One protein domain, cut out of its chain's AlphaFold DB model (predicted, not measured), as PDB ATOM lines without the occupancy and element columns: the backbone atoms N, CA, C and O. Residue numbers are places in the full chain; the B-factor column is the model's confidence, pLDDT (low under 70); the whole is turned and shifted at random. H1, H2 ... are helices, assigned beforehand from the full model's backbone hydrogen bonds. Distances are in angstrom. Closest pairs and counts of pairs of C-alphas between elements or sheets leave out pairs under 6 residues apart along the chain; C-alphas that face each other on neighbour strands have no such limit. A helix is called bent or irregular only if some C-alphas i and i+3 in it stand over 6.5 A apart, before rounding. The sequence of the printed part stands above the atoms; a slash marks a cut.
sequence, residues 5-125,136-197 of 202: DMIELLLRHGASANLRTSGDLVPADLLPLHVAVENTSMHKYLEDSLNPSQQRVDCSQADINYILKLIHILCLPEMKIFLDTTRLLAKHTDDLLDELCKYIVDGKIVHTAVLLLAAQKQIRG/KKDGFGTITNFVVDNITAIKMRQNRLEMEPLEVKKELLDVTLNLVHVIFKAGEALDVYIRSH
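This is residues 5 to 125 and 136 to 197 of the 202 residues of an uncharacterized protein of Aegilops tauschii (UniProt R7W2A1). The short helix H7 lies in the middle of a helical body, with H2, H4, H5, H6 and H10a packed round it; H9 and H10a form a long hairpin whose tip reaches one end of the longest axis, and H1 lies toward the opposite end, beyond a long link. H6, H7, H9 and H10a make an up-and-down bundle, each running against the one before it. The printed part has 183 residues with ten named helices, H1 to H10 in chain order, and no named strand: the class is all helix. The whole is compact, with a radius of gyration of the C-alphas of 17.2 A and spans of 54 by 41 by 34 A.

Find C-alpha 5 at (13.525, 26.982, 130.357), where H1 begins and runs to residue 12. Next come H2, residues 32 to 41, H3, residues 44 to 49, and H4, residues 61 to 74, 19.9 A long. H5, residues 77 to 92, is 23.9 A long and only just irregular: C-alphas 78 and 81 are 6.9 A apart. H6 is residues 96 to 105; H7, residues 109 to 118, begins at C-alpha 109 at (35.277, 27.208, 112.441). After H8, residues 120 to 125, and the cut, H9 takes residues 139 to 158, 28.9 A. By its hydrogen bonds H10, residues 164 to 196, was assigned as one helix, but it is bent, with C-alphas 185 and 188 7.8 A apart: arm H10a, residues 164 to 185, is 32.4 A long, and arm H10b, residues 188 to 196, ends at C-alpha 196 at (10.627, 22.016, 113.508).

Begin at H7, which touches H6 in a hairpin, closest at C-alphas 103 and 112, 5.9 A. H7 touches H10a at a shallow tilt of 18 degrees, C-alphas 109 and 176 being closest at 6.4 A. H9 and H10a form a hairpin, closest at C-alphas 151 and 170, 6.0 A. H5 touches H7 with residues 83 to 90 alone, about perpendicular at 77 degrees, closest at C-alphas 87 and 118, 4.7 A. H2 touches H5, closest at C-alphas 36 and 86, 5.4 A. H3 and H4 form a hairpin and only just touch, with 3 pairs of C-alphas within 8 A, closest at C-alphas 45 and 73, 6.8 A. H8 touches H9, closest at C-alphas 123 and 139, 4.8 A. H1 is close to H5 but not clearly touching, at C-alphas 8 and 88, 7.6 A. Every O i to N i+4 pair is within hydrogen-bond range in H1 to H4, H6 to H9, H10a and H10b; in H5 it is 9 of 12.

The C-alphas farthest apart are those of His 13 and Arg 160, 54.6 A. Residues 126 to 135 are not printed, and C-alphas 125 and 136 are 10.2 A apart across the cut. The links H1 to H2 and H3 to H4 are long; in the latter, residues 51 to 58 stand free. The model's confidence is under 70 at residues 48 to 62, 136 to 137 and 159 to 164.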
ATOM      1  N   ASP A   5      14.590  26.416 129.524       91.12
ATOM      2  CA  ASP A   5      13.525  26.982 130.357       91.12
ATOM      3  C   ASP A   5      14.093  27.634 131.632       91.12
ATOM      4  O   ASP A   5      13.644  28.705 132.041       91.12
ATOM      5  N   MET A   6      15.129  27.037 132.236       93.12
ATOM      6  CA  MET A   6      15.810  27.622 133.398       93.12
ATOM      7  C   MET A   6      16.579  28.891 133.036       93.12
ATOM      8  O   MET A   6      16.520  29.869 133.779       93.12
ATOM      9  N   ILE A   7      17.284  28.903 131.902       93.94
ATOM     10  CA  ILE A   7      17.981  30.107 131.427       93.94
ATOM     11  C   ILE A   7      16.962  31.216 131.164       93.94
ATOM     12  O   ILE A   7      17.155  32.346 131.608       93.94
ATOM     13  N   GLU A   8      15.853  30.898 130.497       94.38
ATOM     14  CA  GLU A   8      14.794  31.866 130.235       94.38
ATOM     15  C   GLU A   8      14.192  32.418 131.534       94.38
ATOM     16  O   GLU A   8      13.994  33.629 131.653       94.38
ATOM     17  N   LEU A   9      13.952  31.560 132.530       96.00
ATOM     18  CA  LEU A   9      13.482  31.977 133.849       96.00
ATOM     19  C   LEU A   9      14.463  32.958 134.506       96.00
ATOM     20  O   LEU A   9      14.049  34.026 134.954       96.00
ATOM     21  N   LEU A  10      15.758  32.636 134.528       95.94
ATOM     22  CA  LEU A  10      16.784  33.500 135.118       95.94
ATOM     23  C   LEU A  10      16.846  34.865 134.421       95.94
ATOM     24  O   LEU A  10      16.858  35.895 135.096       95.94
ATOM     25  N   LEU A  11      16.820  34.887 133.085       94.88
ATOM     26  CA  LEU A  11      16.808  36.127 132.302       94.88
ATOM     27  C   LEU A  11      15.565  36.976 132.612       94.88
ATOM     28  O   LEU A  11      15.673  38.188 132.797       94.88
ATOM     29  N   ARG A  12      14.384  36.352 132.740       95.31
ATOM     30  CA  ARG A  12      13.140  37.044 133.134       95.31
ATOM     31  C   ARG A  12      13.210  37.638 134.542       95.31
ATOM     32  O   ARG A  12      12.558  38.647 134.798       95.31
ATOM     33  N   HIS A  13      14.003  37.045 135.432       96.56
ATOM     34  CA  HIS A  13      14.231  37.529 136.795       96.56
ATOM     35  C   HIS A  13      15.458  38.448 136.933       96.56
ATOM     36  O   HIS A  13      15.896  38.724 138.049       96.56
ATOM     37  N   GLY A  14      15.986  38.972 135.821       94.62
ATOM     38  CA  GLY A  14      17.018  40.010 135.827       94.62
ATOM     39  C   GLY A  14      18.456  39.494 135.807       94.62
ATOM     40  O   GLY A  14      19.379  40.289 135.979       94.62
ATOM     41  N   ALA A  15      18.678  38.196 135.575       95.50
ATOM     42  CA  ALA A  15      20.018  37.711 135.263       95.50
ATOM     43  C   ALA A  15      20.513  38.341 133.951       95.50
ATOM     44  O   ALA A  15      19.762  38.458 132.982       95.50
ATOM     45  N   SER A  16      21.787  38.729 133.911       94.81
ATOM     46  CA  SER A  16      22.406  39.312 132.719       94.81
ATOM     47  C   SER A  16      23.113  38.241 131.893       94.81
ATOM     48  O   SER A  16      23.962  37.519 132.414       94.81
ATOM     49  N   ALA A  17      22.815  38.181 130.592       94.88
ATOM     50  CA  ALA A  17      23.581  37.378 129.633       94.88
ATOM     51  C   ALA A  17      24.925  38.028 129.247       94.88
ATOM     52  O   ALA A  17      25.742  37.374 128.607       94.88
ATOM     53  N   ASN A  18      25.166  39.276 129.669       95.50
ATOM     54  CA  ASN A  18      26.398  40.029 129.412       95.50
ATOM     55  C   ASN A  18      27.370  40.018 130.601       95.50
ATOM     56  O   ASN A  18      28.415  40.667 130.566       95.50
ATOM     57  N   LEU A  19      27.032  39.297 131.677       93.50
ATOM     58  CA  LEU A  19      27.927  39.139 132.816       93.50
ATOM     59  C   LEU A  19      29.085  38.221 132.428       93.50
ATOM     60  O   LEU A  19      28.873  37.057 132.092       93.50
ATOM     61  N   ARG A  20      30.307  38.744 132.499       92.88
ATOM     62  CA  ARG A  20      31.513  37.970 132.214       92.88
ATOM     63  C   ARG A  20      32.037  37.272 133.457       92.88
ATOM     64  O   ARG A  20      31.912  37.782 134.571       92.88
ATOM     65  N   THR A  21      32.643  36.110 133.258       90.88
ATOM     66  CA  THR A  21      33.338  35.388 134.322       90.88
ATOM     67  C   THR A  21      34.518  36.194 134.864       90.88
ATOM     68  O   THR A  21      35.263  36.841 134.124       90.88
ATOM     69  N   SER A  22      34.708  36.121 136.180       87.75
ATOM     70  CA  SER A  22      35.826  36.731 136.897       87.75
ATOM     71  C   SER A  22      36.299  35.803 138.015       87.75
ATOM     72  O   SER A  22      35.463  35.203 138.692       87.75
ATOM     73  N   GLY A  23      37.610  35.739 138.248       81.44
ATOM     74  CA  GLY A  23      38.226  34.963 139.329       81.44
ATOM     75  C   GLY A  23      39.186  33.884 138.829       81.44
ATOM     76  O   GLY A  23      39.223  33.578 137.644       81.44
ATOM     77  N   ASP A  24      39.953  33.301 139.751       82.19
ATOM     78  CA  ASP A  24      41.096  32.433 139.416       82.19
ATOM     79  C   ASP A  24      40.707  30.984 139.067       82.19
ATOM     80  O   ASP A  24      41.516  30.224 138.543       82.19
ATOM     81  N   LEU A  25      39.469  30.582 139.378       82.38
ATOM     82  CA  LEU A  25      38.983  29.204 139.210       82.38
ATOM     83  C   LEU A  25      38.288  28.953 137.866       82.38
ATOM     84  O   LEU A  25      37.959  27.810 137.551       82.38
ATOM     85  N   VAL A  26      38.034  30.004 137.087       79.25
ATOM     86  CA  VAL A  26      37.375  29.925 135.781       79.25
ATOM     87  C   VAL A  26      38.128  30.791 134.778       79.25
ATOM     88  O   VAL A  26      38.675  31.821 135.173       79.25
ATOM     89  N   PRO A  27      38.153  30.430 133.482       82.69
ATOM     90  CA  PRO A  27      38.690  31.327 132.471       82.69
ATOM     91  C   PRO A  27      37.972  32.676 132.560       82.69
ATOM     92  O   PRO A  27      36.738  32.721 132.578       82.69
ATOM     93  N   ALA A  28      38.742  33.753 132.678       86.19
ATOM     94  CA  ALA A  28      38.202  35.099 132.787       86.19
ATOM     95  C   ALA A  28      37.580  35.553 131.457       86.19
ATOM     96  O   ALA A  28      37.929  35.050 130.389       86.19
ATOM     97  N   ASP A  29      36.689  36.541 131.539       90.19
ATOM     98  CA  ASP A  29      36.131  37.258 130.386       90.19
ATOM     99  C   ASP A  29      35.187  36.436 129.482       90.19
ATOM    100  O   ASP A  29      34.897  36.821 128.348       90.19
ATOM    101  N   LEU A  30      34.639  35.319 129.974       93.00
ATOM    102  CA  LEU A  30      33.675  34.513 129.224       93.00
ATOM    103  C   LEU A  30      32.234  34.944 129.491       93.00
ATOM    104  O   LEU A  30      31.797  35.042 130.635       93.00
ATOM    105  N   LEU A  31      31.478  35.127 128.410       95.69
ATOM    106  CA  LEU A  31      30.030  35.282 128.447       95.69
ATOM    107  C   LEU A  31      29.347  33.913 128.598       95.69
ATOM    108  O   LEU A  31      29.871  32.911 128.101       95.69
ATOM    109  N   PRO A  32      28.126  33.856 129.159       95.44
ATOM    110  CA  PRO A  32      27.252  32.690 129.061       95.44
ATOM    111  C   PRO A  32      27.137  32.152 127.628       95.44
ATOM    112  O   PRO A  32      27.147  30.938 127.423       95.44
ATOM    113  N   LEU A  33      27.101  33.047 126.630       96.75
ATOM    114  CA  LEU A  33      27.117  32.679 125.216       96.75
ATOM    115  C   LEU A  33      28.342  31.831 124.851       96.75
ATOM    116  O   LEU A  33      28.188  30.816 124.175       96.75
ATOM    117  N   HIS A  34      29.538  32.196 125.326       95.88
ATOM    118  CA  HIS A  34      30.763  31.448 125.033       95.88
ATOM    119  C   HIS A  34      30.701  30.026 125.575       95.88
ATOM    120  O   HIS A  34      31.080  29.092 124.878       95.88
ATOM    121  N   VAL A  35      30.168  29.859 126.786       93.88
ATOM    122  CA  VAL A  35      29.998  28.539 127.406       93.88
ATOM    123  C   VAL A  35      29.022  27.679 126.600       93.88
ATOM    124  O   VAL A  35      29.284  26.499 126.380       93.88
ATOM    125  N   ALA A  36      27.916  28.254 126.121       95.44
ATOM    126  CA  ALA A  36      26.943  27.522 125.310       95.44
ATOM    127  C   ALA A  36      27.488  27.130 123.929       95.44
ATOM    128  O   ALA A  36      27.281  25.992 123.499       95.44
ATOM    129  N   VAL A  37      28.213  28.034 123.261       96.38
ATOM    130  CA  VAL A  37      28.867  27.739 121.978       96.38
ATOM    131  C   VAL A  37      29.921  26.650 122.167       96.38
ATOM    132  O   VAL A  37      29.890  25.667 121.437       96.38
ATOM    133  N   GLU A  38      30.789  26.764 123.177       94.25
ATOM    134  CA  GLU A  38      31.807  25.753 123.493       94.25
ATOM    135  C   GLU A  38      31.172  24.384 123.763       94.25
ATOM    136  O   GLU A  38      31.526  23.393 123.136       94.25
ATOM    137  N   ASN A  39      30.163  24.334 124.634       92.44
ATOM    138  CA  ASN A  39      29.467  23.094 124.966       92.44
ATOM    139  C   ASN A  39      28.766  22.465 123.749       92.44
ATOM    140  O   ASN A  39      28.655  21.246 123.667       92.44
ATOM    141  N   THR A  40      28.299  23.283 122.799       93.75
ATOM    142  CA  THR A  40      27.766  22.786 121.524       93.75
ATOM    143  C   THR A  40      28.886  22.216 120.660       93.75
ATOM    144  O   THR A  40      28.744  21.108 120.153       93.75
ATOM    145  N   SER A  41      29.998  22.943 120.518       91.94
ATOM    146  CA  SER A  41      31.160  22.553 119.709       91.94
ATOM    147  C   SER A  41      31.825  21.259 120.185       91.94
ATOM    148  O   SER A  41      32.337  20.512 119.357       91.94
ATOM    149  N   MET A  42      31.786  20.984 121.490       90.00
ATOM    150  CA  MET A  42      32.351  19.786 122.129       90.00
ATOM    151  C   MET A  42      31.391  18.584 122.137       90.00
ATOM    152  O   MET A  42      31.636  17.578 122.797       90.00
ATOM    153  N   HIS A  43      30.249  18.665 121.448       90.94
ATOM    154  CA  HIS A  43      29.347  17.523 121.362       90.94
ATOM    155  C   HIS A  43      29.994  16.380 120.563       90.94
ATOM    156  O   HIS A  43      30.562  16.615 119.496       90.94
ATOM    157  N   LYS A  44      29.829  15.131 121.024       88.75
ATOM    158  CA  LYS A  44      30.441  13.923 120.425       88.75
ATOM    159  C   LYS A  44      30.281  13.827 118.904       88.75
ATOM    160  O   LYS A  44      31.201  13.431 118.209       88.75
ATOM    161  N   TYR A  45      29.135  14.247 118.359       86.81
ATOM    162  CA  TYR A  45      28.910  14.209 116.910       86.81
ATOM    163  C   TYR A  45      29.835  15.141 116.137       86.81
ATOM    164  O   TYR A  45      30.200  14.821 115.011       86.81
ATOM    165  N   LEU A  46      30.219  16.272 116.724       86.81
ATOM    166  CA  LEU A  46      31.192  17.177 116.132       86.81
ATOM    167  C   LEU A  46      32.602  16.626 116.342       86.81
ATOM    168  O   LEU A  46      33.310  16.477 115.353       86.81
ATOM    169  N   GLU A  47      32.971  16.202 117.551       77.56
ATOM    170  CA  GLU A  47      34.295  15.616 117.825       77.56
ATOM    171  C   GLU A  47      34.612  14.401 116.932       77.56
ATOM    172  O   GLU A  47      35.632  14.380 116.238       77.56
ATOM    173  N   ASP A  48      33.702  13.427 116.861       65.94
ATOM    174  CA  ASP A  48      33.891  12.184 116.104       65.94
ATOM    175  C   ASP A  48      33.926  12.427 114.589       65.94
ATOM    176  O   ASP A  48      34.609  11.728 113.837       65.94
ATOM    177  N   SER A  49      33.197  13.441 114.116       61.25
ATOM    178  CA  SER A  49      33.106  13.764 112.691       61.25
ATOM    179  C   SER A  49      34.323  14.498 112.132       61.25
ATOM    180  O   SER A  49      34.505  14.510 110.907       61.25
ATOM    181  N   LEU A  50      35.120  15.109 113.009       61.34
ATOM    182  CA  LEU A  50      36.269  15.942 112.670       61.34
ATOM    183  C   LEU A  50      37.583  15.153 112.652       61.34
ATOM    184  O   LEU A  50      38.592  15.703 112.219       61.34
ATOM    185  N   ASN A  51      37.572  13.871 113.039       45.81
ATOM    186  CA  ASN A  51      38.709  12.971 112.861       45.81
ATOM    187  C   ASN A  51      38.906  12.653 111.367       45.81
ATOM    188  O   ASN A  51      38.077  11.960 110.765       45.81
ATOM    189  N   PRO A  52      39.995  13.123 110.735       43.81
ATOM    190  CA  PRO A  52      40.242  12.858 109.335       43.81
ATOM    191  C   PRO A  52      40.850  11.460 109.215       43.81
ATOM    192  O   PRO A  52      42.068  11.285 109.245       43.81
ATOM    193  N   SER A  53      40.019  10.434 109.034       38.69
ATOM    194  CA  SER A  53      40.498   9.208 108.398       38.69
ATOM    195  C   SER A  53      40.831   9.539 106.939       38.69
ATOM    196  O   SER A  53      39.967   9.507 106.071       38.69
ATOM    197  N   GLN A  54      42.084   9.945 106.720       42.75
ATOM    198  CA  GLN A  54      42.852   9.824 105.482       42.75
ATOM    199  C   GLN A  54      42.068  10.000 104.171       42.75
ATOM    200  O   GLN A  54      41.740   9.021 103.508       42.75
ATOM    201  N   GLN A  55      41.920  11.238 103.701       35.84
ATOM    202  CA  GLN A  55      42.028  11.486 102.262       35.84
ATOM    203  C   GLN A  55      42.363  12.952 101.991       35.84
ATOM    204  O   GLN A  55      41.513  13.834 102.073       35.84
ATOM    205  N   ARG A  56      43.639  13.206 101.668       37.66
ATOM    206  CA  ARG A  56      44.055  14.423 100.964       37.66
ATOM    207  C   ARG A  56      43.390  14.383  99.588       37.66
ATOM    208  O   ARG A  56      43.872  13.687  98.701       37.66
ATOM    209  N   VAL A  57      42.269  15.075  99.449       42.91
ATOM    210  CA  VAL A  57      41.647  15.393  98.163       42.91
ATOM    211  C   VAL A  57      41.688  16.907  98.040       42.91
ATOM    212  O   VAL A  57      41.433  17.604  99.017       42.91
ATOM    213  N   ASP A  58      42.093  17.367  96.863       41.28
ATOM    214  CA  ASP A  58      42.297  18.747  96.420       41.28
ATOM    215  C   ASP A  58      41.619  19.837  97.278       41.28
ATOM    216  O   ASP A  58      40.401  19.827  97.492       41.28
ATOM    217  N   CYS A  59      42.441  20.792  97.736       45.25
ATOM    218  CA  CYS A  59      42.204  21.833  98.752       45.25
ATOM    219  C   CYS A  59      41.140  22.901  98.397       45.25
ATOM    220  O   CYS A  59      41.348  24.091  98.576       45.25
ATOM    221  N   SER A  60      40.003  22.496  97.836       56.34
ATOM    222  CA  SER A  60      38.803  23.333  97.685       56.34
ATOM    223  C   SER A  60      37.522  22.510  97.827       56.34
ATOM    224  O   SER A  60      36.543  22.960  98.421       56.34
ATOM    225  N   GLN A  61      37.534  21.260  97.351       58.12
ATOM    226  CA  GLN A  61      36.411  20.342  97.517       58.12
ATOM    227  C   GLN A  61      36.368  19.761  98.936       58.12
ATOM    228  O   GLN A  61      35.281  19.550  99.477       58.12
ATOM    229  N   ALA A  62      37.534  19.537  99.552       61.69
ATOM    230  CA  ALA A  62      37.636  19.110 100.946       61.69
ATOM    231  C   ALA A  62      36.981  20.121 101.904       61.69
ATOM    232  O   ALA A  62      36.232  19.716 102.792       61.69
ATOM    233  N   ASP A  63      37.164  21.418 101.654       73.44
ATOM    234  CA  ASP A  63      36.632  22.494 102.497       73.44
ATOM    235  C   ASP A  63      35.110  22.612 102.395       73.44
ATOM    236  O   ASP A  63      34.414  22.741 103.402       73.44
ATOM    237  N   ILE A  64      34.561  22.506 101.181       81.12
ATOM    238  CA  ILE A  64      33.107  22.515 100.974       81.12
ATOM    239  C   ILE A  64      32.476  21.263 101.589       81.12
ATOM    240  O   ILE A  64      31.465  21.368 102.282       81.12
ATOM    241  N   ASN A  65      33.071  20.085 101.387       84.38
ATOM    242  CA  ASN A  65      32.579  18.843 101.988       84.38
ATOM    243  C   ASN A  65      32.610  18.915 103.521       84.38
ATOM    244  O   ASN A  65      31.665  18.473 104.174       84.38
ATOM    245  N   TYR A  66      33.660  19.512 104.089       85.31
ATOM    246  CA  TYR A  66      33.770  19.781 105.517       85.31
ATOM    247  C   TYR A  66      32.642  20.696 106.013       85.31
ATOM    248  O   TYR A  66      31.936  20.339 106.957       85.31
ATOM    249  N   ILE A  67      32.404  21.828 105.338       90.50
ATOM    250  CA  ILE A  67      31.320  22.769 105.669       90.50
ATOM    251  C   ILE A  67      29.954  22.078 105.611       90.50
ATOM    252  O   ILE A  67      29.147  22.224 106.529       90.50
ATOM    253  N   LEU A  68      29.685  21.309 104.554       90.69
ATOM    254  CA  LEU A  68      28.417  20.600 104.395       90.69
ATOM    255  C   LEU A  68      28.227  19.531 105.475       90.69
ATOM    256  O   LEU A  68      27.130  19.413 106.015       90.69
ATOM    257  N   LYS A  69      29.286  18.792 105.832       91.62
ATOM    258  CA  LYS A  69      29.252  17.807 106.922       91.62
ATOM    259  C   LYS A  69      28.969  18.476 108.267       91.62
ATOM    260  O   LYS A  69      28.119  17.996 109.012       91.62
ATOM    261  N   LEU A  70      29.630  19.599 108.549       92.88
ATOM    262  CA  LEU A  70      29.416  20.390 109.760       92.88
ATOM    263  C   LEU A  70      27.968  20.888 109.853       92.88
ATOM    264  O   LEU A  70      27.312  20.686 110.872       92.88
ATOM    265  N   ILE A  71      27.441  21.477 108.777       94.81
ATOM    266  CA  ILE A  71      26.047  21.937 108.720       94.81
ATOM    267  C   ILE A  71      25.080  20.768 108.898       94.81
ATOM    268  O   ILE A  71      24.132  20.884 109.668       94.81
ATOM    269  N   HIS A  72      25.324  19.642 108.226       94.06
ATOM    270  CA  HIS A  72      24.496  18.445 108.345       94.06
ATOM    271  C   HIS A  72      24.408  17.963 109.797       94.06
ATOM    272  O   HIS A  72      23.309  17.723 110.285       94.06
ATOM    273  N   ILE A  73      25.539  17.898 110.507       94.62
ATOM    274  CA  ILE A  73      25.573  17.502 111.921       94.62
ATOM    275  C   ILE A  73      24.816  18.502 112.787       94.62
ATOM    276  O   ILE A  73      23.982  18.099 113.589       94.62
ATOM    277  N   LEU A  74      25.053  19.804 112.602       95.38
ATOM    278  CA  LEU A  74      24.345  20.852 113.346       95.38
ATOM    279  C   LEU A  74      22.830  20.843 113.086       95.38
ATOM    280  O   LEU A  74      22.070  21.350 113.904       95.38
ATOM    281  N   CYS A  75      22.383  20.257 111.977       95.50
ATOM    282  CA  CYS A  75      20.969  20.117 111.653       95.50
ATOM    283  C   CYS A  75      20.314  18.858 112.239       95.50
ATOM    284  O   CYS A  75      19.109  18.697 112.061       95.50
ATOM    285  N   LEU A  76      21.057  17.984 112.923       94.06
ATOM    286  CA  LEU A  76      20.486  16.795 113.553       94.06
ATOM    287  C   LEU A  76      19.542  17.165 114.720       94.06
ATOM    288  O   LEU A  76      19.802  18.155 115.417       94.06
ATOM    289  N   PRO A  77      18.470  16.384 114.962       92.38
ATOM    290  CA  PRO A  77      17.532  16.614 116.065       92.38
ATOM    291  C   PRO A  77      18.214  16.763 117.432       92.38
ATOM    292  O   PRO A  77      17.879  17.670 118.192       92.38
ATOM    293  N   GLU A  78      19.238  15.958 117.701       90.88
ATOM    294  CA  GLU A  78      19.984  15.938 118.959       90.88
ATOM    295  C   GLU A  78      20.737  17.258 119.203       90.88
ATOM    296  O   GLU A  78      20.934  17.693 120.340       90.88
ATOM    297  N   MET A  79      21.127  17.961 118.131       93.19
ATOM    298  CA  MET A  79      21.797  19.262 118.233       93.19
ATOM    299  C   MET A  79      20.828  20.394 118.589       93.19
ATOM    300  O   MET A  79      21.263  21.477 118.997       93.19
ATOM    301  N   LYS A  80      19.513  20.164 118.477       92.88
ATOM    302  CA  LYS A  80      18.484  21.188 118.670       92.88
ATOM    303  C   LYS A  80      18.586  21.863 120.031       92.88
ATOM    304  O   LYS A  80      18.536  23.087 120.093       92.88
ATOM    305  N   ILE A  81      18.740  21.108 121.118       91.81
ATOM    306  CA  ILE A  81      18.757  21.692 122.468       91.81
ATOM    307  C   ILE A  81      19.973  22.603 122.698       91.81
ATOM    308  O   ILE A  81      19.863  23.654 123.337       91.81
ATOM    309  N   PHE A  82      21.118  22.245 122.118       93.75
ATOM    310  CA  PHE A  82      22.346  23.032 122.173       93.75
ATOM    311  C   PHE A  82      22.215  24.327 121.361       93.75
ATOM    312  O   PHE A  82      22.544  25.417 121.845       93.75
ATOM    313  N   LEU A  83      21.642  24.229 120.158       95.38
ATOM    314  CA  LEU A  83      21.366  25.386 119.309       95.38
ATOM    315  C   LEU A  83      20.274  26.292 119.888       95.38
ATOM    316  O   LEU A  83      20.399  27.510 119.801       95.38
ATOM    317  N   ASP A  84      19.239  25.739 120.521       95.06
ATOM    318  CA  ASP A  84      18.197  26.499 121.220       95.06
ATOM    319  C   ASP A  84      18.777  27.282 122.402       95.06
ATOM    320  O   ASP A  84      18.473  28.466 122.560       95.06
ATOM    321  N   THR A  85      19.665  26.655 123.177       95.31
ATOM    322  CA  THR A  85      20.388  27.310 124.277       95.31
ATOM    323  C   THR A  85      21.250  28.461 123.760       95.31
ATOM    324  O   THR A  85      21.137  29.592 124.239       95.31
ATOM    325  N   THR A  86      22.068  28.198 122.737       96.56
ATOM    326  CA  THR A  86      22.932  29.209 122.113       96.56
ATOM    327  C   THR A  86      22.105  30.357 121.539       96.56
ATOM    328  O   THR A  86      22.428  31.523 121.750       96.56
ATOM    329  N   ARG A  87      20.989  30.052 120.869       96.19
ATOM    330  CA  ARG A  87      20.074  31.042 120.294       96.19
ATOM    331  C   ARG A  87      19.435  31.929 121.355       96.19
ATOM    332  O   ARG A  87      19.317  33.137 121.143       96.19
ATOM    333  N   LEU A  88      18.996  31.345 122.472       96.12
ATOM    334  CA  LEU A  88      18.424  32.102 123.581       96.12
ATOM    335  C   LEU A  88      19.456  33.089 124.130       96.12
ATOM    336  O   LEU A  88      19.154  34.270 124.250       96.12
ATOM    337  N   LEU A  89      20.683  32.639 124.384       96.62
ATOM    338  CA  LEU A  89      21.744  33.507 124.894       96.62
ATOM    339  C   LEU A  89      22.153  34.577 123.879       96.62
ATOM    340  O   LEU A  89      22.239  35.748 124.240       96.62
ATOM    341  N   ALA A  90      22.300  34.223 122.601       96.00
ATOM    342  CA  ALA A  90      22.645  35.165 121.537       96.00
ATOM    343  C   ALA A  90      21.602  36.283 121.380       96.00
ATOM    344  O   ALA A  90      21.945  37.409 121.041       96.00
ATOM    345  N   LYS A  91      20.321  36.005 121.662       95.38
ATOM    346  CA  LYS A  91      19.255  37.023 121.671       95.38
ATOM    347  C   LYS A  91      19.452  38.087 122.758       95.38
ATOM    348  O   LYS A  91      18.950  39.194 122.595       95.38
ATOM    349  N   HIS A  92      20.116  37.734 123.853       94.94
ATOM    350  CA  HIS A  92      20.320  38.589 125.022       94.94
ATOM    351  C   HIS A  92      21.774  39.057 125.181       94.94
ATOM    352  O   HIS A  92      22.088  39.702 126.175       94.94
ATOM    353  N   THR A  93      22.646  38.724 124.227       95.00
ATOM    354  CA  THR A  93      24.060  39.103 124.249       95.00
ATOM    355  C   THR A  93      24.273  40.370 123.429       95.00
ATOM    356  O   THR A  93      23.853  40.432 122.270       95.00
ATOM    357  N   ASP A  94      24.928  41.358 124.029       92.00
ATOM    358  CA  ASP A  94      25.352  42.580 123.349       92.00
ATOM    359  C   ASP A  94      26.592  42.291 122.488       92.00
ATOM    360  O   ASP A  94      27.304  41.314 122.717       92.00
ATOM    361  N   ASP A  95      26.835  43.110 121.463       89.94
ATOM    362  CA  ASP A  95      28.033  43.015 120.611       89.94
ATOM    363  C   ASP A  95      28.272  41.619 119.994       89.94
ATOM    364  O   ASP A  95      29.397  41.188 119.750       89.94
ATOM    365  N   LEU A  96      27.184  40.907 119.672       94.06
ATOM    366  CA  LEU A  96      27.206  39.556 119.093       94.06
ATOM    367  C   LEU A  96      28.141  39.420 117.875       94.06
ATOM    368  O   LEU A  96      28.773  38.378 117.691       94.06
ATOM    369  N   LEU A  97      28.211  40.453 117.025       93.75
ATOM    370  CA  LEU A  97      29.097  40.454 115.858       93.75
ATOM    371  C   LEU A  97      30.573  40.495 116.259       93.75
ATOM    372  O   LEU A  97      31.376  39.840 115.600       93.75
ATOM    373  N   ASP A  98      30.923  41.200 117.333       93.44
ATOM    374  CA  ASP A  98      32.299  41.271 117.820       93.44
ATOM    375  C   ASP A  98      32.724  39.926 118.410       93.44
ATOM    376  O   ASP A  98      33.820  39.448 118.118       93.44
ATOM    377  N   GLU A  99      31.843  39.256 119.161       95.06
ATOM    378  CA  GLU A  99      32.116  37.902 119.666       95.06
ATOM    379  C   GLU A  99      32.262  36.882 118.528       95.06
ATOM    380  O   GLU A  99      33.172  36.051 118.537       95.06
ATOM    381  N   LEU A 100      31.434  36.988 117.486       96.12
ATOM    382  CA  LEU A 100      31.592  36.173 116.284       96.12
ATOM    383  C   LEU A 100      32.919  36.461 115.560       96.12
ATOM    384  O   LEU A 100      33.598  35.527 115.133       96.12
ATOM    385  N   CYS A 101      33.319  37.730 115.444       95.94
ATOM    386  CA  CYS A 101      34.594  38.108 114.833       95.94
ATOM    387  C   CYS A 101      35.790  37.531 115.601       95.94
ATOM    388  O   CYS A 101      36.762  37.116 114.968       95.94
ATOM    389  N   LYS A 102      35.719  37.429 116.936       95.31
ATOM    390  CA  LYS A 102      36.763  36.767 117.738       95.31
ATOM    391  C   LYS A 102      36.911  35.294 117.361       95.31
ATOM    392  O   LYS A 102      38.026  34.858 117.086       95.31
ATOM    393  N   TYR A 103      35.810  34.547 117.231       95.19
ATOM    394  CA  TYR A 103      35.871  33.147 116.785       95.19
ATOM    395  C   TYR A 103      36.501  32.983 115.399       95.19
ATOM    396  O   TYR A 103      37.275  32.048 115.184       95.19
ATOM    397  N   ILE A 104      36.214  33.906 114.482       93.75
ATOM    398  CA  ILE A 104      36.797  33.924 113.137       93.75
ATOM    399  C   ILE A 104      38.309  34.179 113.199       93.75
ATOM    400  O   ILE A 104      39.083  33.463 112.564       93.75
ATOM    401  N   VAL A 105      38.747  35.180 113.971       90.81
ATOM    402  CA  VAL A 105      40.174  35.526 114.121       90.81
ATOM    403  C   VAL A 105      40.970  34.387 114.755       90.81
ATOM    404  O   VAL A 105      42.109  34.146 114.340       90.81
ATOM    405  N   ASP A 106      40.355  33.679 115.701       89.69
ATOM    406  CA  ASP A 106      40.923  32.521 116.394       89.69
ATOM    407  C   ASP A 106      40.889  31.231 115.550       89.69
ATOM    408  O   ASP A 106      41.386  30.195 115.989       89.69
ATOM    409  N   GLY A 107      40.297  31.257 114.349       87.50
ATOM    410  CA  GLY A 107      40.191  30.087 113.472       87.50
ATOM    411  C   GLY A 107      39.223  29.008 113.976       87.50
ATOM    412  O   GLY A 107      39.304  27.854 113.555       87.50
ATOM    413  N   LYS A 108      38.293  29.355 114.873       91.75
ATOM    414  CA  LYS A 108      37.324  28.421 115.464       91.75
ATOM    415  C   LYS A 108      36.120  28.225 114.538       91.75
ATOM    416  O   LYS A 108      35.046  28.791 114.754       91.75
ATOM    417  N   ILE A 109      36.297  27.417 113.488       92.00
ATOM    418  CA  ILE A 109      35.277  27.208 112.441       92.00
ATOM    419  C   ILE A 109      33.986  26.593 113.007       92.00
ATOM    420  O   ILE A 109      32.894  27.045 112.664       92.00
ATOM    421  N   VAL A 110      34.090  25.607 113.905       93.81
ATOM    422  CA  VAL A 110      32.920  24.947 114.519       93.81
ATOM    423  C   VAL A 110      32.103  25.942 115.344       93.81
ATOM    424  O   VAL A 110      30.905  26.089 115.113       93.81
ATOM    425  N   HIS A 111      32.756  26.700 116.230       95.94
ATOM    426  CA  HIS A 111      32.124  27.754 117.033       95.94
ATOM    427  C   HIS A 111      31.463  28.819 116.157       95.94
ATOM    428  O   HIS A 111      30.334  29.231 116.420       95.94
ATOM    429  N   THR A 112      32.142  29.211 115.075       96.69
ATOM    430  CA  THR A 112      31.615  30.146 114.076       96.69
ATOM    431  C   THR A 112      30.339  29.592 113.435       96.69
ATOM    432  O   THR A 112      29.335  30.297 113.377       96.69
ATOM    433  N   ALA A 113      30.324  28.324 113.010       96.62
ATOM    434  CA  ALA A 113      29.149  27.685 112.412       96.62
ATOM    435  C   ALA A 113      27.970  27.586 113.387       96.62
ATOM    436  O   ALA A 113      26.839  27.910 113.016       96.62
ATOM    437  N   VAL A 114      28.238  27.183 114.635       97.31
ATOM    438  CA  VAL A 114      27.243  27.116 115.715       97.31
ATOM    439  C   VAL A 114      26.588  28.479 115.909       97.31
ATOM    440  O   VAL A 114      25.360  28.581 115.877       97.31
ATOM    441  N   LEU A 115      27.389  29.536 116.066       97.62
ATOM    442  CA  LEU A 115      26.864  30.870 116.337       97.62
ATOM    443  C   LEU A 115      26.132  31.459 115.124       97.62
ATOM    444  O   LEU A 115      25.043  32.011 115.281       97.62
ATOM    445  N   LEU A 116      26.675  31.283 113.915       97.19
ATOM    446  CA  LEU A 116      26.028  31.705 112.673       97.19
ATOM    447  C   LEU A 116      24.650  31.045 112.506       97.19
ATOM    448  O   LEU A 116      23.690  31.735 112.167       97.19
ATOM    449  N   LEU A 117      24.518  29.736 112.749       96.50
ATOM    450  CA  LEU A 117      23.236  29.027 112.637       96.50
ATOM    451  C   LEU A 117      22.268  29.363 113.777       96.50
ATOM    452  O   LEU A 117      21.085  29.592 113.527       96.50
ATOM    453  N   ALA A 118      22.741  29.428 115.021       96.38
ATOM    454  CA  ALA A 118      21.879  29.706 116.167       96.38
ATOM    455  C   ALA A 118      21.342  31.147 116.152       96.38
ATOM    456  O   ALA A 118      20.184  31.377 116.502       96.38
ATOM    457  N   ALA A 119      22.151  32.113 115.710       95.50
ATOM    458  CA  ALA A 119      21.848  33.539 115.798       95.50
ATOM    459  C   ALA A 119      21.365  34.172 114.477       95.50
ATOM    460  O   ALA A 119      21.461  35.389 114.300       95.50
ATOM    461  N   GLN A 120      20.808  33.377 113.552       92.94
ATOM    462  CA  GLN A 120      20.314  33.841 112.241       92.94
ATOM    463  C   GLN A 120      19.469  35.114 112.328       92.94
ATOM    464  O   GLN A 120      19.708  36.083 111.604       92.94
ATOM    465  N   LYS A 121      18.485  35.120 113.235       90.75
ATOM    466  CA  LYS A 121      17.553  36.242 113.393       90.75
ATOM    467  C   LYS A 121      18.272  37.507 113.856       90.75
ATOM    468  O   LYS A 121      17.922  38.591 113.407       90.75
ATOM    469  N   GLN A 122      19.240  37.378 114.757       91.25
ATOM    470  CA  GLN A 122      19.988  38.499 115.316       91.25
ATOM    471  C   GLN A 122      20.915  39.085 114.255       91.25
ATOM    472  O   GLN A 122      20.838  40.279 113.989       91.25
ATOM    473  N   ILE A 123      21.700  38.244 113.577       92.25
ATOM    474  CA  ILE A 123      22.672  38.678 112.563       92.25
ATOM    475  C   ILE A 123      21.971  39.374 111.386       92.25
ATOM    476  O   ILE A 123      22.409  40.436 110.953       92.25
ATOM    477  N   ARG A 124      20.844  38.836 110.904       89.94
ATOM    478  CA  ARG A 124      20.051  39.465 109.826       89.94
ATOM    479  C   ARG A 124      19.228  40.659 110.308       89.94
ATOM    480  O   ARG A 124      18.950  41.582 109.548       89.94
ATOM    481  N   GLY A 125      18.787  40.606 111.564       78.38
ATOM    482  CA  GLY A 125      17.929  41.600 112.206       78.38
ATOM    483  C   GLY A 125      18.673  42.808 112.771       78.38
ATOM    484  O   GLY A 125      18.009  43.765 113.162       78.38
ATOM    485  N   LYS A 136      21.024  49.579 104.240       53.56
ATOM    486  CA  LYS A 136      20.878  48.596 105.325       53.56
ATOM    487  C   LYS A 136      22.189  47.816 105.475       53.56
ATOM    488  O   LYS A 136      22.550  47.066 104.573       53.56
ATOM    489  N   LYS A 137      22.909  48.008 106.583       59.84
ATOM    490  CA  LYS A 137      24.048  47.154 106.924       59.84
ATOM    491  C   LYS A 137      23.478  45.830 107.414       59.84
ATOM    492  O   LYS A 137      22.935  45.765 108.507       59.84
ATOM    493  N   ASP A 138      23.517  44.824 106.557       82.00
ATOM    494  CA  ASP A 138      23.246  43.438 106.930       82.00
ATOM    495  C   ASP A 138      24.427  42.914 107.766       82.00
ATOM    496  O   ASP A 138      25.593  43.174 107.436       82.00
ATOM    497  N   GLY A 139      24.149  42.203 108.863       90.06
ATOM    498  CA  GLY A 139      25.186  41.614 109.706       90.06
ATOM    499  C   GLY A 139      26.053  40.627 108.927       90.06
ATOM    500  O   GLY A 139      27.271  40.636 109.089       90.06
ATOM    501  N   PHE A 140      25.466  39.868 107.993       92.62
ATOM    502  CA  PHE A 140      26.234  38.982 107.112       92.62
ATOM    503  C   PHE A 140      27.184  39.755 106.201       92.62
ATOM    504  O   PHE A 140      28.353  39.398 106.118       92.62
ATOM    505  N   GLY A 141      26.734  40.855 105.589       92.56
ATOM    506  CA  GLY A 141      27.611  41.722 104.797       92.56
ATOM    507  C   GLY A 141      28.773  42.298 105.614       92.56
ATOM    508  O   GLY A 141      29.897  42.380 105.124       92.56
ATOM    509  N   THR A 142      28.526  42.639 106.882       92.94
ATOM    510  CA  THR A 142      29.566  43.124 107.804       92.94
ATOM    511  C   THR A 142      30.613  42.039 108.083       92.94
ATOM    512  O   THR A 142      31.808  42.305 107.974       92.94
ATOM    513  N   ILE A 143      30.175  40.806 108.357       94.94
ATOM    514  CA  ILE A 143      31.061  39.655 108.593       94.94
ATOM    515  C   ILE A 143      31.842  39.292 107.323       94.94
ATOM    516  O   ILE A 143      33.048  39.071 107.387       94.94
ATOM    517  N   THR A 144      31.190  39.262 106.157       95.19
ATOM    518  CA  THR A 144      31.849  38.985 104.874       95.19
ATOM    519  C   THR A 144      32.972  39.985 104.612       95.19
ATOM    520  O   THR A 144      34.087  39.569 104.302       95.19
ATOM    521  N   ASN A 145      32.710  41.283 104.794       94.56
ATOM    522  CA  ASN A 145      33.739  42.313 104.643       94.56
ATOM    523  C   ASN A 145      34.880  42.113 105.647       94.56
ATOM    524  O   ASN A 145      36.039  42.118 105.246       94.56
ATOM    525  N   PHE A 146      34.569  41.830 106.916       95.19
ATOM    526  CA  PHE A 146      35.577  41.550 107.941       95.19
ATOM    527  C   PHE A 146      36.503  40.381 107.562       95.19
ATOM    528  O   PHE A 146      37.724  40.485 107.695       95.19
ATOM    529  N   VAL A 147      35.952  39.269 107.061       94.69
ATOM    530  CA  VAL A 147      36.747  38.105 106.630       94.69
ATOM    531  C   VAL A 147      37.624  38.463 105.425       94.69
ATOM    532  O   VAL A 147      38.820  38.165 105.426       94.69
ATOM    533  N   VAL A 148      37.066  39.148 104.420       94.75
ATOM    534  CA  VAL A 148      37.803  39.584 103.220       94.75
ATOM    535  C   VAL A 148      38.940  40.546 103.578       94.75
ATOM    536  O   VAL A 148      40.058  40.390 103.079       94.75
ATOM    537  N   ASP A 149      38.704  41.495 104.481       94.62
ATOM    538  CA  ASP A 149      39.718  42.438 104.959       94.62
ATOM    539  C   ASP A 149      40.871  41.707 105.670       94.62
ATOM    540  O   ASP A 149      42.045  42.000 105.433       94.62
ATOM    541  N   ASN A 150      40.572  40.679 106.471       93.38
ATOM    542  CA  ASN A 150      41.604  39.850 107.100       93.38
ATOM    543  C   ASN A 150      42.409  39.034 106.072       93.38
ATOM    544  O   ASN A 150      43.640  38.994 106.150       93.38
ATOM    545  N   ILE A 151      41.751  38.433 105.074       91.06
ATOM    546  CA  ILE A 151      42.424  37.695 103.988       91.06
ATOM    547  C   ILE A 151      43.353  38.627 103.198       91.06
ATOM    548  O   ILE A 151      44.502  38.279 102.912       91.06
ATOM    549  N   THR A 152      42.880  39.822 102.834       91.38
ATOM    550  CA  THR A 152      43.685  40.799 102.084       91.38
ATOM    551  C   THR A 152      44.867  41.310 102.906       91.38
ATOM    552  O   THR A 152      45.980  41.385 102.379       91.38
ATOM    553  N   ALA A 153      44.681  41.575 104.202       89.88
ATOM    554  CA  ALA A 153      45.763  41.956 105.105       89.88
ATOM    555  C   ALA A 153      46.848  40.871 105.203       89.88
ATOM    556  O   ALA A 153      48.038  41.195 105.190       89.88
ATOM    557  N   ILE A 154      46.463  39.590 105.247       87.19
ATOM    558  CA  ILE A 154      47.410  38.466 105.232       87.19
ATOM    559  C   ILE A 154      48.175  38.418 103.905       87.19
ATOM    560  O   ILE A 154      49.404  38.381 103.933       87.19
ATOM    561  N   LYS A 155      47.491  38.517 102.757       85.69
ATOM    562  CA  LYS A 155      48.139  38.544 101.429       85.69
ATOM    563  C   LYS A 155      49.177  39.669 101.315       85.69
ATOM    564  O   LYS A 155      50.264  39.465 100.783       85.69
ATOM    565  N   MET A 156      48.878  40.847 101.863       84.25
ATOM    566  CA  MET A 156      49.817  41.976 101.877       84.25
ATOM    567  C   MET A 156      51.056  41.724 102.751       84.25
ATOM    568  O   MET A 156      52.129  42.249 102.445       84.25
ATOM    569  N   ARG A 157      50.925  40.937 103.831       80.56
ATOM    570  CA  ARG A 157      52.025  40.573 104.746       80.56
ATOM    571  C   ARG A 157      52.871  39.410 104.229       80.56
ATOM    572  O   ARG A 157      54.087  39.477 104.356       80.56
ATOM    573  N   GLN A 158      52.261  38.412 103.586       70.94
ATOM    574  CA  GLN A 158      52.974  37.293 102.946       70.94
ATOM    575  C   GLN A 158      53.988  37.778 101.905       70.94
ATOM    576  O   GLN A 158      55.094  37.260 101.816       70.94
ATOM    577  N   ASN A 159      53.666  38.861 101.194       65.88
ATOM    578  CA  ASN A 159      54.590  39.499 100.256       65.88
ATOM    579  C   ASN A 159      55.846  40.111 100.922       65.88
ATOM    580  O   ASN A 159      56.684  40.662 100.210       65.88
ATOM    581  N   ARG A 160      55.968  40.095 102.262       66.44
ATOM    582  CA  ARG A 160      56.980  40.863 103.007       66.44
ATOM    583  C   ARG A 160      57.898  40.072 103.944       66.44
ATOM    584  O   ARG A 160      58.937  40.651 104.228       66.44
ATOM    585  N   LEU A 161      57.566  38.850 104.398       65.38
ATOM    586  CA  LEU A 161      58.421  37.813 105.044       65.38
ATOM    587  C   LEU A 161      57.543  36.846 105.884       65.38
ATOM    588  O   LEU A 161      56.544  37.277 106.451       65.38
ATOM    589  N   GLU A 162      57.968  35.574 105.977       58.44
ATOM    590  CA  GLU A 162      57.340  34.412 106.662       58.44
ATOM    591  C   GLU A 162      56.011  33.886 106.067       58.44
ATOM    592  O   GLU A 162      54.967  34.531 106.118       58.44
ATOM    593  N   MET A 163      56.053  32.668 105.500       64.12
ATOM    594  CA  MET A 163      54.990  32.136 104.627       64.12
ATOM    595  C   MET A 163      54.077  31.091 105.286       64.12
ATOM    596  O   MET A 163      52.866  31.133 105.086       64.12
ATOM    597  N   GLU A 164      54.627  30.158 106.068       66.62
ATOM    598  CA  GLU A 164      53.901  28.953 106.507       66.62
ATOM    599  C   GLU A 164      52.740  29.221 107.495       66.62
ATOM    600  O   GLU A 164      51.613  28.827 107.190       66.62
ATOM    601  N   PRO A 165      52.919  29.946 108.623       76.62
ATOM    602  CA  PRO A 165      51.813  30.198 109.556       76.62
ATOM    603  C   PRO A 165      50.731  31.124 108.975       76.62
ATOM    604  O   PRO A 165      49.570  31.064 109.384       76.62
ATOM    605  N   LEU A 166      51.088  31.980 108.009       79.56
ATOM    606  CA  LEU A 166      50.134  32.858 107.331       79.56
ATOM    607  C   LEU A 166      49.292  32.097 106.301       79.56
ATOM    608  O   LEU A 166      48.128  32.452 106.122       79.56
ATOM    609  N   GLU A 167      49.843  31.064 105.652       80.06
ATOM    610  CA  GLU A 167      49.099  30.269 104.667       80.06
ATOM    611  C   GLU A 167      47.991  29.454 105.338       80.06
ATOM    612  O   GLU A 167      46.837  29.567 104.936       80.06
ATOM    613  N   VAL A 168      48.293  28.760 106.441       81.62
ATOM    614  CA  VAL A 168      47.280  28.011 107.211       81.62
ATOM    615  C   VAL A 168      46.165  28.938 107.709       81.62
ATOM    616  O   VAL A 168      44.980  28.622 107.616       81.62
ATOM    617  N   LYS A 169      46.521  30.130 108.210       84.56
ATOM    618  CA  LYS A 169      45.530  31.116 108.665       84.56
ATOM    619  C   LYS A 169      44.651  31.626 107.519       84.56
ATOM    620  O   LYS A 169      43.461  31.859 107.721       84.56
ATOM    621  N   LYS A 170      45.225  31.818 106.333       86.25
ATOM    622  CA  LYS A 170      44.491  32.225 105.133       86.25
ATOM    623  C   LYS A 170      43.525  31.129 104.678       86.25
ATOM    624  O   LYS A 170      42.367  31.450 104.444       86.25
ATOM    625  N   GLU A 171      43.964  29.870 104.636       86.00
ATOM    626  CA  GLU A 171      43.106  28.724 104.304       86.00
ATOM    627  C   GLU A 171      41.890  28.656 105.241       86.00
ATOM    628  O   GLU A 171      40.753  28.615 104.774       86.00
ATOM    629  N   LEU A 172      42.089  28.769 106.562       87.62
ATOM    630  CA  LEU A 172      40.983  28.793 107.534       87.62
ATOM    631  C   LEU A 172      39.992  29.943 107.287       87.62
ATOM    632  O   LEU A 172      38.780  29.764 107.446       87.62
ATOM    633  N   LEU A 173      40.480  31.122 106.893       90.38
ATOM    634  CA  LEU A 173      39.627  32.262 106.555       90.38
ATOM    635  C   LEU A 173      38.885  32.058 105.228       90.38
ATOM    636  O   LEU A 173      37.722  32.449 105.138       90.38
ATOM    637  N   ASP A 174      39.502  31.413 104.236       89.94
ATOM    638  CA  ASP A 174      38.846  31.040 102.977       89.94
ATOM    639  C   ASP A 174      37.715  30.017 103.234       89.94
ATOM    640  O   ASP A 174      36.591  30.194 102.750       89.94
ATOM    641  N   VAL A 175      37.945  29.005 104.086       90.62
ATOM    642  CA  VAL A 175      36.890  28.075 104.544       90.62
ATOM    643  C   VAL A 175      35.787  28.825 105.296       90.62
ATOM    644  O   VAL A 175      34.598  28.623 105.040       90.62
ATOM    645  N   THR A 176      36.160  29.737 106.194       92.50
ATOM    646  CA  THR A 176      35.204  30.544 106.963       92.50
ATOM    647  C   THR A 176      34.350  31.431 106.056       92.50
ATOM    648  O   THR A 176      33.141  31.537 106.264       92.50
ATOM    649  N   LEU A 177      34.929  32.023 105.009       94.44
ATOM    650  CA  LEU A 177      34.193  32.822 104.031       94.44
ATOM    651  C   LEU A 177      33.133  31.980 103.306       94.44
ATOM    652  O   LEU A 177      31.985  32.406 103.164       94.44
ATOM    653  N   ASN A 178      33.494  30.762 102.897       93.19
ATOM    654  CA  ASN A 178      32.558  29.822 102.285       93.19
ATOM    655  C   ASN A 178      31.438  29.419 103.255       93.19
ATOM    656  O   ASN A 178      30.268  29.420 102.871       93.19
ATOM    657  N   LEU A 179      31.770  29.148 104.520       94.81
ATOM    658  CA  LEU A 179      30.793  28.850 105.569       94.81
ATOM    659  C   LEU A 179      29.792  30.003 105.745       94.81
ATOM    660  O   LEU A 179      28.580  29.774 105.729       94.81
ATOM    661  N   VAL A 180      30.288  31.240 105.857       95.38
ATOM    662  CA  VAL A 180      29.461  32.452 105.971       95.38
ATOM    663  C   VAL A 180      28.528  32.575 104.767       95.38
ATOM    664  O   VAL A 180      27.340  32.826 104.953       95.38
ATOM    665  N   HIS A 181      29.009  32.338 103.543       94.25
ATOM    666  CA  HIS A 181      28.175  32.388 102.338       94.25
ATOM    667  C   HIS A 181      27.095  31.303 102.289       94.25
ATOM    668  O   HIS A 181      25.954  31.591 101.915       94.25
ATOM    669  N   VAL A 182      27.428  30.061 102.650       94.75
ATOM    670  CA  VAL A 182      26.453  28.960 102.679       94.75
ATOM    671  C   VAL A 182      25.361  29.264 103.701       94.75
ATOM    672  O   VAL A 182      24.175  29.201 103.371       94.75
ATOM    673  N   ILE A 183      25.742  29.672 104.913       95.62
ATOM    674  CA  ILE A 183      24.787  30.005 105.973       95.62
ATOM    675  C   ILE A 183      24.005  31.288 105.639       95.62
ATOM    676  O   ILE A 183      22.813  31.372 105.927       95.62
ATOM    677  N   PHE A 184      24.602  32.269 104.964       94.56
ATOM    678  CA  PHE A 184      23.870  33.437 104.472       94.56
ATOM    679  C   PHE A 184      22.749  33.045 103.498       94.56
ATOM    680  O   PHE A 184      21.646  33.588 103.581       94.56
ATOM    681  N   LYS A 185      22.987  32.082 102.601       94.38
ATOM    682  CA  LYS A 185      21.982  31.652 101.617       94.38
ATOM    683  C   LYS A 185      20.939  30.693 102.187       94.38
ATOM    684  O   LYS A 185      19.763  30.829 101.870       94.38
ATOM    685  N   ALA A 186      21.359  29.716 102.988       95.81
ATOM    686  CA  ALA A 186      20.499  28.621 103.444       95.81
ATOM    687  C   ALA A 186      20.052  28.748 104.909       95.81
ATOM    688  O   ALA A 186      19.128  28.058 105.328       95.81
ATOM    689  N   GLY A 187      20.686  29.618 105.697       94.56
ATOM    690  CA  GLY A 187      20.567  29.638 107.154       94.56
ATOM    691  C   GLY A 187      19.155  29.850 107.689       94.56
ATOM    692  O   GLY A 187      18.814  29.236 108.691       94.56
ATOM    693  N   GLU A 188      18.303  30.639 107.026       94.00
ATOM    694  CA  GLU A 188      16.901  30.793 107.450       94.00
ATOM    695  C   GLU A 188      16.109  29.494 107.281       94.00
ATOM    696  O   GLU A 188      15.387  29.088 108.189       94.00
ATOM    697  N   ALA A 189      16.281  28.806 106.150       96.31
ATOM    698  CA  ALA A 189      15.637  27.518 105.911       96.31
ATOM    699  C   ALA A 189      16.152  26.448 106.886       96.31
ATOM    700  O   ALA A 189      15.360  25.672 107.419       96.31
ATOM    701  N   LEU A 190      17.461  26.446 107.166       96.00
ATOM    702  CA  LEU A 190      18.074  25.552 108.148       96.00
ATOM    703  C   LEU A 190      17.571  25.840 109.571       96.00
ATOM    704  O   LEU A 190      17.241  24.907 110.293       96.00
ATOM    705  N   ASP A 191      17.443  27.107 109.972       93.75
ATOM    706  CA  ASP A 191      16.908  27.481 111.290       93.75
ATOM    707  C   ASP A 191      15.435  27.073 111.441       93.75
ATOM    708  O   ASP A 191      15.048  26.554 112.488       93.75
ATOM    709  N   VAL A 192      14.617  27.227 110.391       94.38
ATOM    710  CA  VAL A 192      13.234  26.721 110.374       94.38
ATOM    711  C   VAL A 192      13.210  25.199 110.517       94.38
ATOM    712  O   VAL A 192      12.462  24.678 111.345       94.38
ATOM    713  N   TYR A 193      14.051  24.495 109.757       95.38
ATOM    714  CA  TYR A 193      14.172  23.041 109.823       95.38
ATOM    715  C   TYR A 193      14.563  22.571 111.232       95.38
ATOM    716  O   TYR A 193      13.831  21.788 111.837       95.38
ATOM    717  N   ILE A 194      15.634  23.125 111.809       93.94
ATOM    718  CA  ILE A 194      16.120  22.779 113.153       93.94
ATOM    719  C   ILE A 194      15.020  22.971 114.205       93.94
ATOM    720  O   ILE A 194      14.823  22.113 115.063       93.94
ATOM    721  N   ARG A 195      14.272  24.077 114.134       90.19
ATOM    722  CA  ARG A 195      13.200  24.380 115.093       90.19
ATOM    723  C   ARG A 195      11.978  23.482 114.953       90.19
ATOM    724  O   ARG A 195      11.240  23.350 115.927       90.19
ATOM    725  N   SER A 196      11.758  22.907 113.773       91.69
ATOM    726  CA  SER A 196      10.627  22.016 113.508       91.69
ATOM    727  C   SER A 196      10.789  20.628 114.131       91.69
ATOM    728  O   SER A 196       9.793  19.925 114.299       91.69
ATOM    729  N   HIS A 197      12.013  20.247 114.516       88.25
ATOM    730  CA  HIS A 197      12.248  19.000 115.233       88.25
ATOM    731  C   HIS A 197      11.465  18.964 116.553       88.25
ATOM    732  O   HIS A 197      11.377  19.982 117.253       88.25
TER     733      HIS A 197